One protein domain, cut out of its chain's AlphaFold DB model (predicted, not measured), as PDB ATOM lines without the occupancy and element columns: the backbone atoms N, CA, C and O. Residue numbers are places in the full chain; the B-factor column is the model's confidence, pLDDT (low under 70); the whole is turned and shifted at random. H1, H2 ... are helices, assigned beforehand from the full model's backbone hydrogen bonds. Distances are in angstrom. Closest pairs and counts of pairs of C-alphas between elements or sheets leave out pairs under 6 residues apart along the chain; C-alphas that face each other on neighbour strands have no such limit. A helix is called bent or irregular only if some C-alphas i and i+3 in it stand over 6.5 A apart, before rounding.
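AT A GLANCE: This is residues 8 to 74 of the 143 residues of an uncharacterized protein of Leptolyngbya sp. SIO4C1 (UniProt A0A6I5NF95). A long helix, H1, has a shorter helix, H4, folded back side by side with its second half, while two short helices, H2 and H3, make the turn between them at one end. H3 stands crosswise at that end, and residues 8 to 20 of H1 stick out as a bare arm at the other. The printed part has 67 residues with four named helices, in the order H1, H2, H3, H4, and no named strand; its class is all helix. It is only just extended, close to loose, with a radius of gyration of the C-alphas of 16.7 A, and spans 55 by 19 by 16 A.

IN THESE COORDINATES: H1, residues 8 to 33, runs 37.3 A from C-alpha 8 at (320.036, 305.639, 321.122) to C-alpha 33 at (341.016, 317.847, 349.397). H4, residues 59 to 74, measures 22.4 A and ends at C-alpha 74 at (326.172, 308.517, 345.273). It is neither bent nor irregular, but only just: C-alphas 61 and 64 are 6.5 A apart. H2 is residues 35 to 42, 10.3 A, and H3 residues 46 to 54, 12.8 A.

HOW THE PARTS SIT: H1 touches H4 with residues 21 to 32 alone, at a shallow tilt of 19 degrees, opposite ways; the closest C-alphas, of Gly 28 and Gly 68, are 3.9 A apart. H1 and H2 meet only through their link. H2 is close to H4 but not clearly touching, at a steep tilt of 43 degrees; their closest C-alphas, of Ser 35 and Pro 64, are 6.3 A apart. H2 and H3 are close but not clearly touching, the closest C-alphas being those of Met 42 and Phe 48, 6.6 A. H3 and H4 are also close but not clearly touching, about perpendicular at 87 degrees, with C-alphas of Val 52 and Leu 60 closest at 7.3 A. H1 and H3 are apart. Every O i to N i+4 pair is within hydrogen-bond range in H1, H2 and H3, and 10 of 12 are in H4.

THE WHOLE: The C-alphas of Ile 8 and Glu 50, the two farthest apart, are 55.1 A apart. Residues 8 to 20 and 53 to 59 stand free; the body without them spans 37 by 14 by 11 A. The three links are tight, and the printed part has no cut. The mean pLDDT of the printed part is 91.6, and no printed residue is under 70.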
ATOM      1  N   ILE A   8     319.070 304.530 321.035       83.50
ATOM      2  CA  ILE A   8     320.036 305.639 321.122       83.50
ATOM      3  C   ILE A   8     319.857 306.425 322.429       83.50
ATOM      4  O   ILE A   8     320.843 306.754 323.080       83.50
ATOM      5  N   GLY A   9     318.616 306.652 322.870       82.31
ATOM      6  CA  GLY A   9     318.342 307.385 324.108       82.31
ATOM      7  C   GLY A   9     318.823 306.665 325.372       82.31
ATOM      8  O   GLY A   9     319.262 307.325 326.305       82.31
ATOM      9  N   VAL A  10     318.840 305.326 325.393       86.12
ATOM     10  CA  VAL A  10     319.397 304.564 326.527       86.12
ATOM     11  C   VAL A  10     320.913 304.730 326.583       86.12
ATOM     12  O   VAL A  10     321.477 304.912 327.657       86.12
ATOM     13  N   THR A  11     321.578 304.717 325.427       88.25
ATOM     14  CA  THR A  11     323.020 304.980 325.345       88.25
ATOM     15  C   THR A  11     323.355 306.408 325.769       88.25
ATOM     16  O   THR A  11     324.286 306.595 326.545       88.25
ATOM     17  N   VAL A  12     322.572 307.398 325.331       88.88
ATOM     18  CA  VAL A  12     322.734 308.794 325.763       88.88
ATOM     19  C   VAL A  12     322.569 308.911 327.280       88.88
ATOM     20  O   VAL A  12     323.436 309.478 327.932       88.88
ATOM     21  N   LEU A  13     321.526 308.315 327.865       88.19
ATOM     22  CA  LEU A  13     321.305 308.342 329.316       88.19
ATOM     23  C   LEU A  13     322.417 307.647 330.105       88.19
ATOM     24  O   LEU A  13     322.817 308.130 331.161       88.19
ATOM     25  N   ALA A  14     322.942 306.535 329.594       90.75
ATOM     26  CA  ALA A  14     324.074 305.861 330.213       90.75
ATOM     27  C   ALA A  14     325.323 306.756 330.213       90.75
ATOM     28  O   ALA A  14     325.971 306.892 331.247       90.75
ATOM     29  N   ILE A  15     325.620 307.426 329.093       92.81
ATOM     30  CA  ILE A  15     326.739 308.374 328.992       92.81
ATOM     31  C   ILE A  15     326.533 309.563 329.935       92.81
ATOM     32  O   ILE A  15     327.458 309.927 330.655       92.81
ATOM     33  N   LEU A  16     325.326 310.135 329.980       90.81
ATOM     34  CA  LEU A  16     325.004 311.234 330.892       90.81
ATOM     35  C   LEU A  16     325.214 310.834 332.357       90.81
ATOM     36  O   LEU A  16     325.800 311.610 333.106       90.81
ATOM     37  N   ASN A  17     324.820 309.619 332.752       92.62
ATOM     38  CA  ASN A  17     325.084 309.109 334.101       92.62
ATOM     39  C   ASN A  17     326.581 308.940 334.382       92.62
ATOM     40  O   ASN A  17     327.034 309.327 335.451       92.62
ATOM     41  N   VAL A  18     327.367 308.422 333.429       95.81
ATOM     42  CA  VAL A  18     328.829 308.320 333.596       95.81
ATOM     43  C   VAL A  18     329.450 309.699 333.800       95.81
ATOM     44  O   VAL A  18     330.239 309.877 334.723       95.81
ATOM     45  N   VAL A  19     329.094 310.673 332.959       96.19
ATOM     46  CA  VAL A  19     329.632 312.037 333.046       96.19
ATOM     47  C   VAL A  19     329.204 312.704 334.354       96.19
ATOM     48  O   VAL A  19     330.047 313.257 335.055       96.19
ATOM     49  N   GLY A  20     327.925 312.601 334.721       93.06
ATOM     50  CA  GLY A  20     327.402 313.137 335.978       93.06
ATOM     51  C   GLY A  20     328.097 312.537 337.200       93.06
ATOM     52  O   GLY A  20     328.569 313.278 338.061       93.06
ATOM     53  N   SER A  21     328.250 311.211 337.244       95.94
ATOM     54  CA  SER A  21     329.003 310.528 338.300       95.94
ATOM     55  C   SER A  21     330.468 310.948 338.335       95.94
ATOM     56  O   SER A  21     330.999 311.178 339.417       95.94
ATOM     57  N   ALA A  22     331.130 311.086 337.183       97.00
ATOM     58  CA  ALA A  22     332.525 311.519 337.128       97.00
ATOM     59  C   ALA A  22     332.696 312.938 337.692       97.00
ATOM     60  O   ALA A  22     333.604 313.180 338.484       97.00
ATOM     61  N   ILE A  23     331.785 313.854 337.352       96.56
ATOM     62  CA  ILE A  23     331.758 315.203 337.928       96.56
ATOM     63  C   ILE A  23     331.520 315.134 339.438       96.56
ATOM     64  O   ILE A  23     332.238 315.788 340.185       96.56
ATOM     65  N   MET A  24     330.571 314.321 339.913       95.56
ATOM     66  CA  MET A  24     330.331 314.161 341.353       95.56
ATOM     67  C   MET A  24     331.549 313.615 342.101       95.56
ATOM     68  O   MET A  24     331.822 314.089 343.200       95.56
ATOM     69  N   VAL A  25     332.299 312.671 341.520       97.25
ATOM     70  CA  VAL A  25     333.575 312.210 342.094       97.25
ATOM     71  C   VAL A  25     334.539 313.379 342.218       97.25
ATOM     72  O   VAL A  25     335.088 313.593 343.294       97.25
ATOM     73  N   LEU A  26     334.729 314.155 341.147       96.69
ATOM     74  CA  LEU A  26     335.635 315.303 341.163       96.69
ATOM     75  C   LEU A  26     335.219 316.327 342.220       96.69
ATOM     76  O   LEU A  26     336.048 316.734 343.022       96.69
ATOM     77  N   VAL A  27     333.939 316.694 342.279       95.38
ATOM     78  CA  VAL A  27     333.420 317.637 343.281       95.38
ATOM     79  C   VAL A  27     333.576 317.080 344.697       95.38
ATOM     80  O   VAL A  27     333.999 317.813 345.582       95.38
ATOM     81  N   GLY A  28     333.295 315.795 344.922       95.62
ATOM     82  CA  GLY A  28     333.476 315.158 346.228       95.62
ATOM     83  C   GLY A  28     334.943 315.122 346.667       95.62
ATOM     84  O   GLY A  28     335.251 315.427 347.816       95.62
ATOM     85  N   LEU A  29     335.860 314.826 345.741       95.69
ATOM     86  CA  LEU A  29     337.300 314.862 345.994       95.69
ATOM     87  C   LEU A  29     337.799 316.281 346.263       95.69
ATOM     88  O   LEU A  29     338.597 316.470 347.175       95.69
ATOM     89  N   LEU A  30     337.322 317.277 345.514       94.19
ATOM     90  CA  LEU A  30     337.651 318.684 345.746       94.19
ATOM     91  C   LEU A  30     337.113 319.161 347.096       94.19
ATOM     92  O   LEU A  30     337.842 319.817 347.831       94.19
ATOM     93  N   ALA A  31     335.883 318.788 347.451       92.25
ATOM     94  CA  ALA A  31     335.290 319.129 348.738       92.25
ATOM     95  C   ALA A  31     336.136 318.601 349.903       92.25
ATOM     96  O   ALA A  31     336.319 319.310 350.884       92.25
ATOM     97  N   ILE A  32     336.704 317.397 349.789       93.19
ATOM     98  CA  ILE A  32     337.588 316.841 350.823       93.19
ATOM     99  C   ILE A  32     338.981 317.477 350.753       93.19
ATOM    100  O   ILE A  32     339.476 317.987 351.754       93.19
ATOM    101  N   GLY A  33     339.613 317.468 349.579       91.50
ATOM    102  CA  GLY A  33     341.016 317.847 349.397       91.50
ATOM    103  C   GLY A  33     341.297 319.344 349.512       91.50
ATOM    104  O   GLY A  33     342.384 319.718 349.941       91.50
ATOM    105  N   LEU A  34     340.334 320.201 349.164       91.88
ATOM    106  CA  LEU A  34     340.468 321.659 349.266       91.88
ATOM    107  C   LEU A  34     339.845 322.234 350.540       91.88
ATOM    108  O   LEU A  34     339.958 323.435 350.768       91.88
ATOM    109  N   SER A  35     339.220 321.405 351.381       89.19
ATOM    110  CA  SER A  35     338.582 321.881 352.612       89.19
ATOM    111  C   SER A  35     339.552 322.574 353.562       89.19
ATOM    112  O   SER A  35     339.200 323.608 354.108       89.19
ATOM    113  N   GLY A  36     340.769 322.050 353.738       88.75
ATOM    114  CA  GLY A  36     341.766 322.623 354.649       88.75
ATOM    115  C   GLY A  36     342.105 324.080 354.310       88.75
ATOM    116  O   GLY A  36     341.770 324.958 355.101       88.75
ATOM    117  N   PRO A  37     342.680 324.355 353.123       91.06
ATOM    118  CA  PRO A  37     343.012 325.719 352.708       91.06
ATOM    119  C   PRO A  37     341.796 326.649 352.642       91.06
ATOM    120  O   PRO A  37     341.896 327.835 352.939       91.06
ATOM    121  N   PHE A  38     340.633 326.118 352.255       88.25
ATOM    122  CA  PHE A  38     339.396 326.887 352.209       88.25
ATOM    123  C   PHE A  38     338.933 327.325 353.604       88.25
ATOM    124  O   PHE A  38     338.601 328.491 353.800       88.25
ATOM    125  N   LEU A  39     338.939 326.410 354.577       89.06
ATOM    126  CA  LEU A  39     338.574 326.706 355.962       89.06
ATOM    127  C   LEU A  39     339.603 327.616 356.635       89.06
ATOM    128  O   LEU A  39     339.211 328.485 357.402       89.06
ATOM    129  N   GLU A  40     340.891 327.444 356.340       89.94
ATOM    130  CA  GLU A  40     341.951 328.331 356.827       89.94
ATOM    131  C   GLU A  40     341.723 329.774 356.359       89.94
ATOM    132  O   GLU A  40     341.708 330.678 357.188       89.94
ATOM    133  N   GLY A  41     341.418 329.981 355.073       90.62
ATOM    134  CA  GLY A  41     341.076 331.307 354.551       90.62
ATOM    135  C   GLY A  41     339.789 331.889 355.148       90.62
ATOM    136  O   GLY A  41     339.696 333.095 355.348       90.62
ATOM    137  N   MET A  42     338.799 331.054 355.482       88.31
ATOM    138  CA  MET A  42     337.601 331.517 356.196       88.31
ATOM    139  C   MET A  42     337.891 331.899 357.652       88.31
ATOM    140  O   MET A  42     337.267 332.817 358.168       88.31
ATOM    141  N   MET A  43     338.838 331.229 358.316       88.62
ATOM    142  CA  MET A  43     339.236 331.538 359.696       88.62
ATOM    143  C   MET A  43     340.021 332.853 359.834       88.62
ATOM    144  O   MET A  43     340.245 333.301 360.959       88.62
ATOM    145  N   GLU A  44     340.430 333.477 358.724       92.81
ATOM    146  CA  GLU A  44     340.981 334.838 358.727       92.81
ATOM    147  C   GLU A  44     339.911 335.897 359.040       92.81
ATOM    148  O   GLU A  44     340.242 336.965 359.557       92.81
ATOM    149  N   ASP A  45     338.638 335.602 358.758       93.94
ATOM    150  CA  ASP A  45     337.513 336.477 359.073       93.94
ATOM    151  C   ASP A  45     337.163 336.380 360.577       93.94
ATOM    152  O   ASP A  45     336.831 335.288 361.061       93.94
ATOM    153  N   PRO A  46     337.224 337.495 361.337       92.38
ATOM    154  CA  PRO A  46     336.888 337.513 362.759       92.38
ATOM    155  C   PRO A  46     335.480 336.993 363.059       92.38
ATOM    156  O   PRO A  46     335.311 336.249 364.026       92.38
ATOM    157  N   ASP A  47     334.500 337.331 362.215       93.38
ATOM    158  CA  ASP A  47     333.096 336.971 362.434       93.38
ATOM    159  C   ASP A  47     332.902 335.456 362.274       93.38
ATOM    160  O   ASP A  47     332.195 334.804 363.043       93.38
ATOM    161  N   PHE A  48     333.570 334.860 361.282       90.88
ATOM    162  CA  PHE A  48     333.517 333.418 361.061       90.88
ATOM    163  C   PHE A  48     334.222 332.652 362.182       90.88
ATOM    164  O   PHE A  48     333.737 331.611 362.630       90.88
ATOM    165  N   ARG A  49     335.362 333.164 362.652       91.38
ATOM    166  CA  ARG A  49     336.134 332.537 363.723       91.38
ATOM    167  C   ARG A  49     335.353 332.467 365.036       91.38
ATOM    168  O   ARG A  49     335.397 331.421 365.679       91.38
ATOM    169  N   GLU A  50     334.627 333.521 365.406       92.75
ATOM    170  CA  GLU A  50     333.782 333.536 366.611       92.75
ATOM    171  C   GLU A  50     332.737 332.410 366.563       92.75
ATOM    172  O   GLU A  50     332.655 331.597 367.483       92.75
ATOM    173  N   VAL A  51     332.038 332.264 365.431       89.81
ATOM    174  CA  VAL A  51     331.062 331.180 365.224       89.81
ATOM    175  C   VAL A  51     331.717 329.802 365.332       89.81
ATOM    176  O   VAL A  51     331.133 328.879 365.892       89.81
ATOM    177  N   VAL A  52     332.929 329.626 364.798       89.50
ATOM    178  CA  VAL A  52     333.642 328.340 364.855       89.50
ATOM    179  C   VAL A  52     334.089 327.994 366.274       89.50
ATOM    180  O   VAL A  52     334.024 326.822 366.646       89.50
ATOM    181  N   GLU A  53     334.524 328.976 367.063       90.06
ATOM    182  CA  GLU A  53     334.925 328.779 368.461       90.06
ATOM    183  C   GLU A  53     333.734 328.388 369.359       90.06
ATOM    184  O   GLU A  53     333.923 327.662 370.338       90.06
ATOM    185  N   GLU A  54     332.507 328.779 369.000       92.75
ATOM    186  CA  GLU A  54     331.277 328.319 369.663       92.75
ATOM    187  C   GLU A  54     330.909 326.859 369.335       92.75
ATOM    188  O   GLU A  54     330.173 326.210 370.090       92.75
ATOM    189  N   LEU A  55     331.402 326.311 368.218       90.50
ATOM    190  CA  LEU A  55     331.095 324.943 367.807       90.50
ATOM    191  C   LEU A  55     331.946 323.915 368.570       90.50
ATOM    192  O   LEU A  55     333.117 324.148 368.876       90.50
ATOM    193  N   PRO A  56     331.414 322.701 368.813       92.19
ATOM    194  CA  PRO A  56     332.215 321.612 369.350       92.19
ATOM    195  C   PRO A  56     333.438 321.311 368.462       92.19
ATOM    196  O   PRO A  56     333.325 321.294 367.227       92.19
ATOM    197  N   PRO A  57     334.600 320.999 369.067       85.69
ATOM    198  CA  PRO A  57     335.816 320.725 368.316       85.69
ATOM    199  C   PRO A  57     335.610 319.540 367.366       85.69
ATOM    200  O   PRO A  57     335.128 318.477 367.757       85.69
ATOM    201  N   GLY A  58     335.984 319.729 366.099       84.44
ATOM    202  CA  GLY A  58     335.888 318.708 365.051       84.44
ATOM    203  C   GLY A  58     334.601 318.729 364.219       84.44
ATOM    204  O   GLY A  58     334.555 318.061 363.189       84.44
ATOM    205  N   VAL A  59     333.581 319.518 364.583       89.19
ATOM    206  CA  VAL A  59     332.360 319.650 363.759       89.19
ATOM    207  C   VAL A  59     332.692 320.240 362.390       89.19
ATOM    208  O   VAL A  59     332.306 319.683 361.363       89.19
ATOM    209  N   LEU A  60     333.470 321.325 362.362       87.06
ATOM    210  CA  LEU A  60     333.817 322.021 361.124       87.06
ATOM    211  C   LEU A  60     334.651 321.153 360.169       87.06
ATOM    212  O   LEU A  60     334.411 321.158 358.965       87.06
ATOM    213  N   SER A  61     335.592 320.365 360.695       83.75
ATOM    214  CA  SER A  61     336.422 319.469 359.879       83.75
ATOM    215  C   SER A  61     335.678 318.210 359.423       83.75
ATOM    216  O   SER A  61     336.035 317.624 358.401       83.75
ATOM    217  N   ALA A  62     334.616 317.801 360.126       89.38
ATOM    218  CA  ALA A  62     333.797 316.658 359.740       89.38
ATOM    219  C   ALA A  62     332.858 316.958 358.558       89.38
ATOM    220  O   ALA A  62     332.599 316.063 357.753       89.38
ATOM    221  N   ILE A  63     332.359 318.195 358.423       90.44
ATOM    222  CA  ILE A  63     331.370 318.560 357.391       90.44
ATOM    223  C   ILE A  63     331.878 318.265 355.968       90.44
ATOM    224  O   ILE A  63     331.188 317.542 355.245       90.44
ATOM    225  N   PRO A  64     333.069 318.730 355.539       91.00
ATOM    226  CA  PRO A  64     333.553 318.462 354.185       91.00
ATOM    227  C   PRO A  64     333.782 316.971 353.926       91.00
ATOM    228  O   PRO A  64     333.507 316.488 352.829       91.00
ATOM    229  N   GLY A  65     334.223 316.225 354.946       91.31
ATOM    230  CA  GLY A  65     334.384 314.772 354.877       91.31
ATOM    231  C   GLY A  65     333.056 314.044 354.675       91.31
ATOM    232  O   GLY A  65     332.953 313.177 353.808       91.31
ATOM    233  N   LEU A  66     332.021 314.426 355.428       93.75
ATOM    234  CA  LEU A  66     330.676 313.860 355.299       93.75
ATOM    235  C   LEU A  66     330.050 314.199 353.948       93.75
ATOM    236  O   LEU A  66     329.537 313.310 353.273       93.75
ATOM    237  N   VAL A  67     330.125 315.464 353.528       93.38
ATOM    238  CA  VAL A  67     329.584 315.921 352.243       93.38
ATOM    239  C   VAL A  67     330.319 315.241 351.092       93.38
ATOM    240  O   VAL A  67     329.690 314.596 350.255       93.38
ATOM    241  N   GLY A  68     331.650 315.305 351.063       94.94
ATOM    242  CA  GLY A  68     332.443 314.683 350.007       94.94
ATOM    243  C   GLY A  68     332.283 313.164 349.963       94.94
ATOM    244  O   GLY A  68     332.097 312.598 348.886       94.94
ATOM    245  N   GLY A  69     332.260 312.503 351.123       94.31
ATOM    246  CA  GLY A  69     332.005 311.068 351.229       94.31
ATOM    247  C   GLY A  69     330.617 310.683 350.717       94.31
ATOM    248  O   GLY A  69     330.485 309.723 349.957       94.31
ATOM    249  N   PHE A  70     329.590 311.467 351.053       95.19
ATOM    250  CA  PHE A  70     328.235 311.284 350.540       95.19
ATOM    251  C   PHE A  70     328.180 311.438 349.015       95.19
ATOM    252  O   PHE A  70     327.614 310.586 348.329       95.19
ATOM    253  N   LEU A  71     328.823 312.466 348.455       95.69
ATOM    254  CA  LEU A  71     328.901 312.660 347.003       95.69
ATOM    255  C   LEU A  71     329.577 311.472 346.307       95.69
ATOM    256  O   LEU A  71     329.065 310.968 345.305       95.69
ATOM    257  N   ILE A  72     330.695 310.990 346.852       96.19
ATOM    258  CA  ILE A  72     331.414 309.834 346.308       96.19
ATOM    259  C   ILE A  72     330.541 308.579 346.393       96.19
ATOM    260  O   ILE A  72     330.433 307.844 345.412       96.19
ATOM    261  N   PHE A  73     329.845 308.350 347.504       96.12
ATOM    262  CA  PHE A  73     328.923 307.224 347.637       96.12
ATOM    263  C   PHE A  73     327.831 307.235 346.553       96.12
ATOM    264  O   PHE A  73     327.625 306.236 345.860       96.12
ATOM    265  N   PHE A  74     327.181 308.380 346.328       92.94
ATOM    266  CA  PHE A  74     326.172 308.517 345.273       92.94
ATOM    267  C   PHE A  74     326.757 308.380 343.866       92.94
ATOM    268  O   PHE A  74     326.105 307.828 342.977       92.94
TER     269      PHE A  74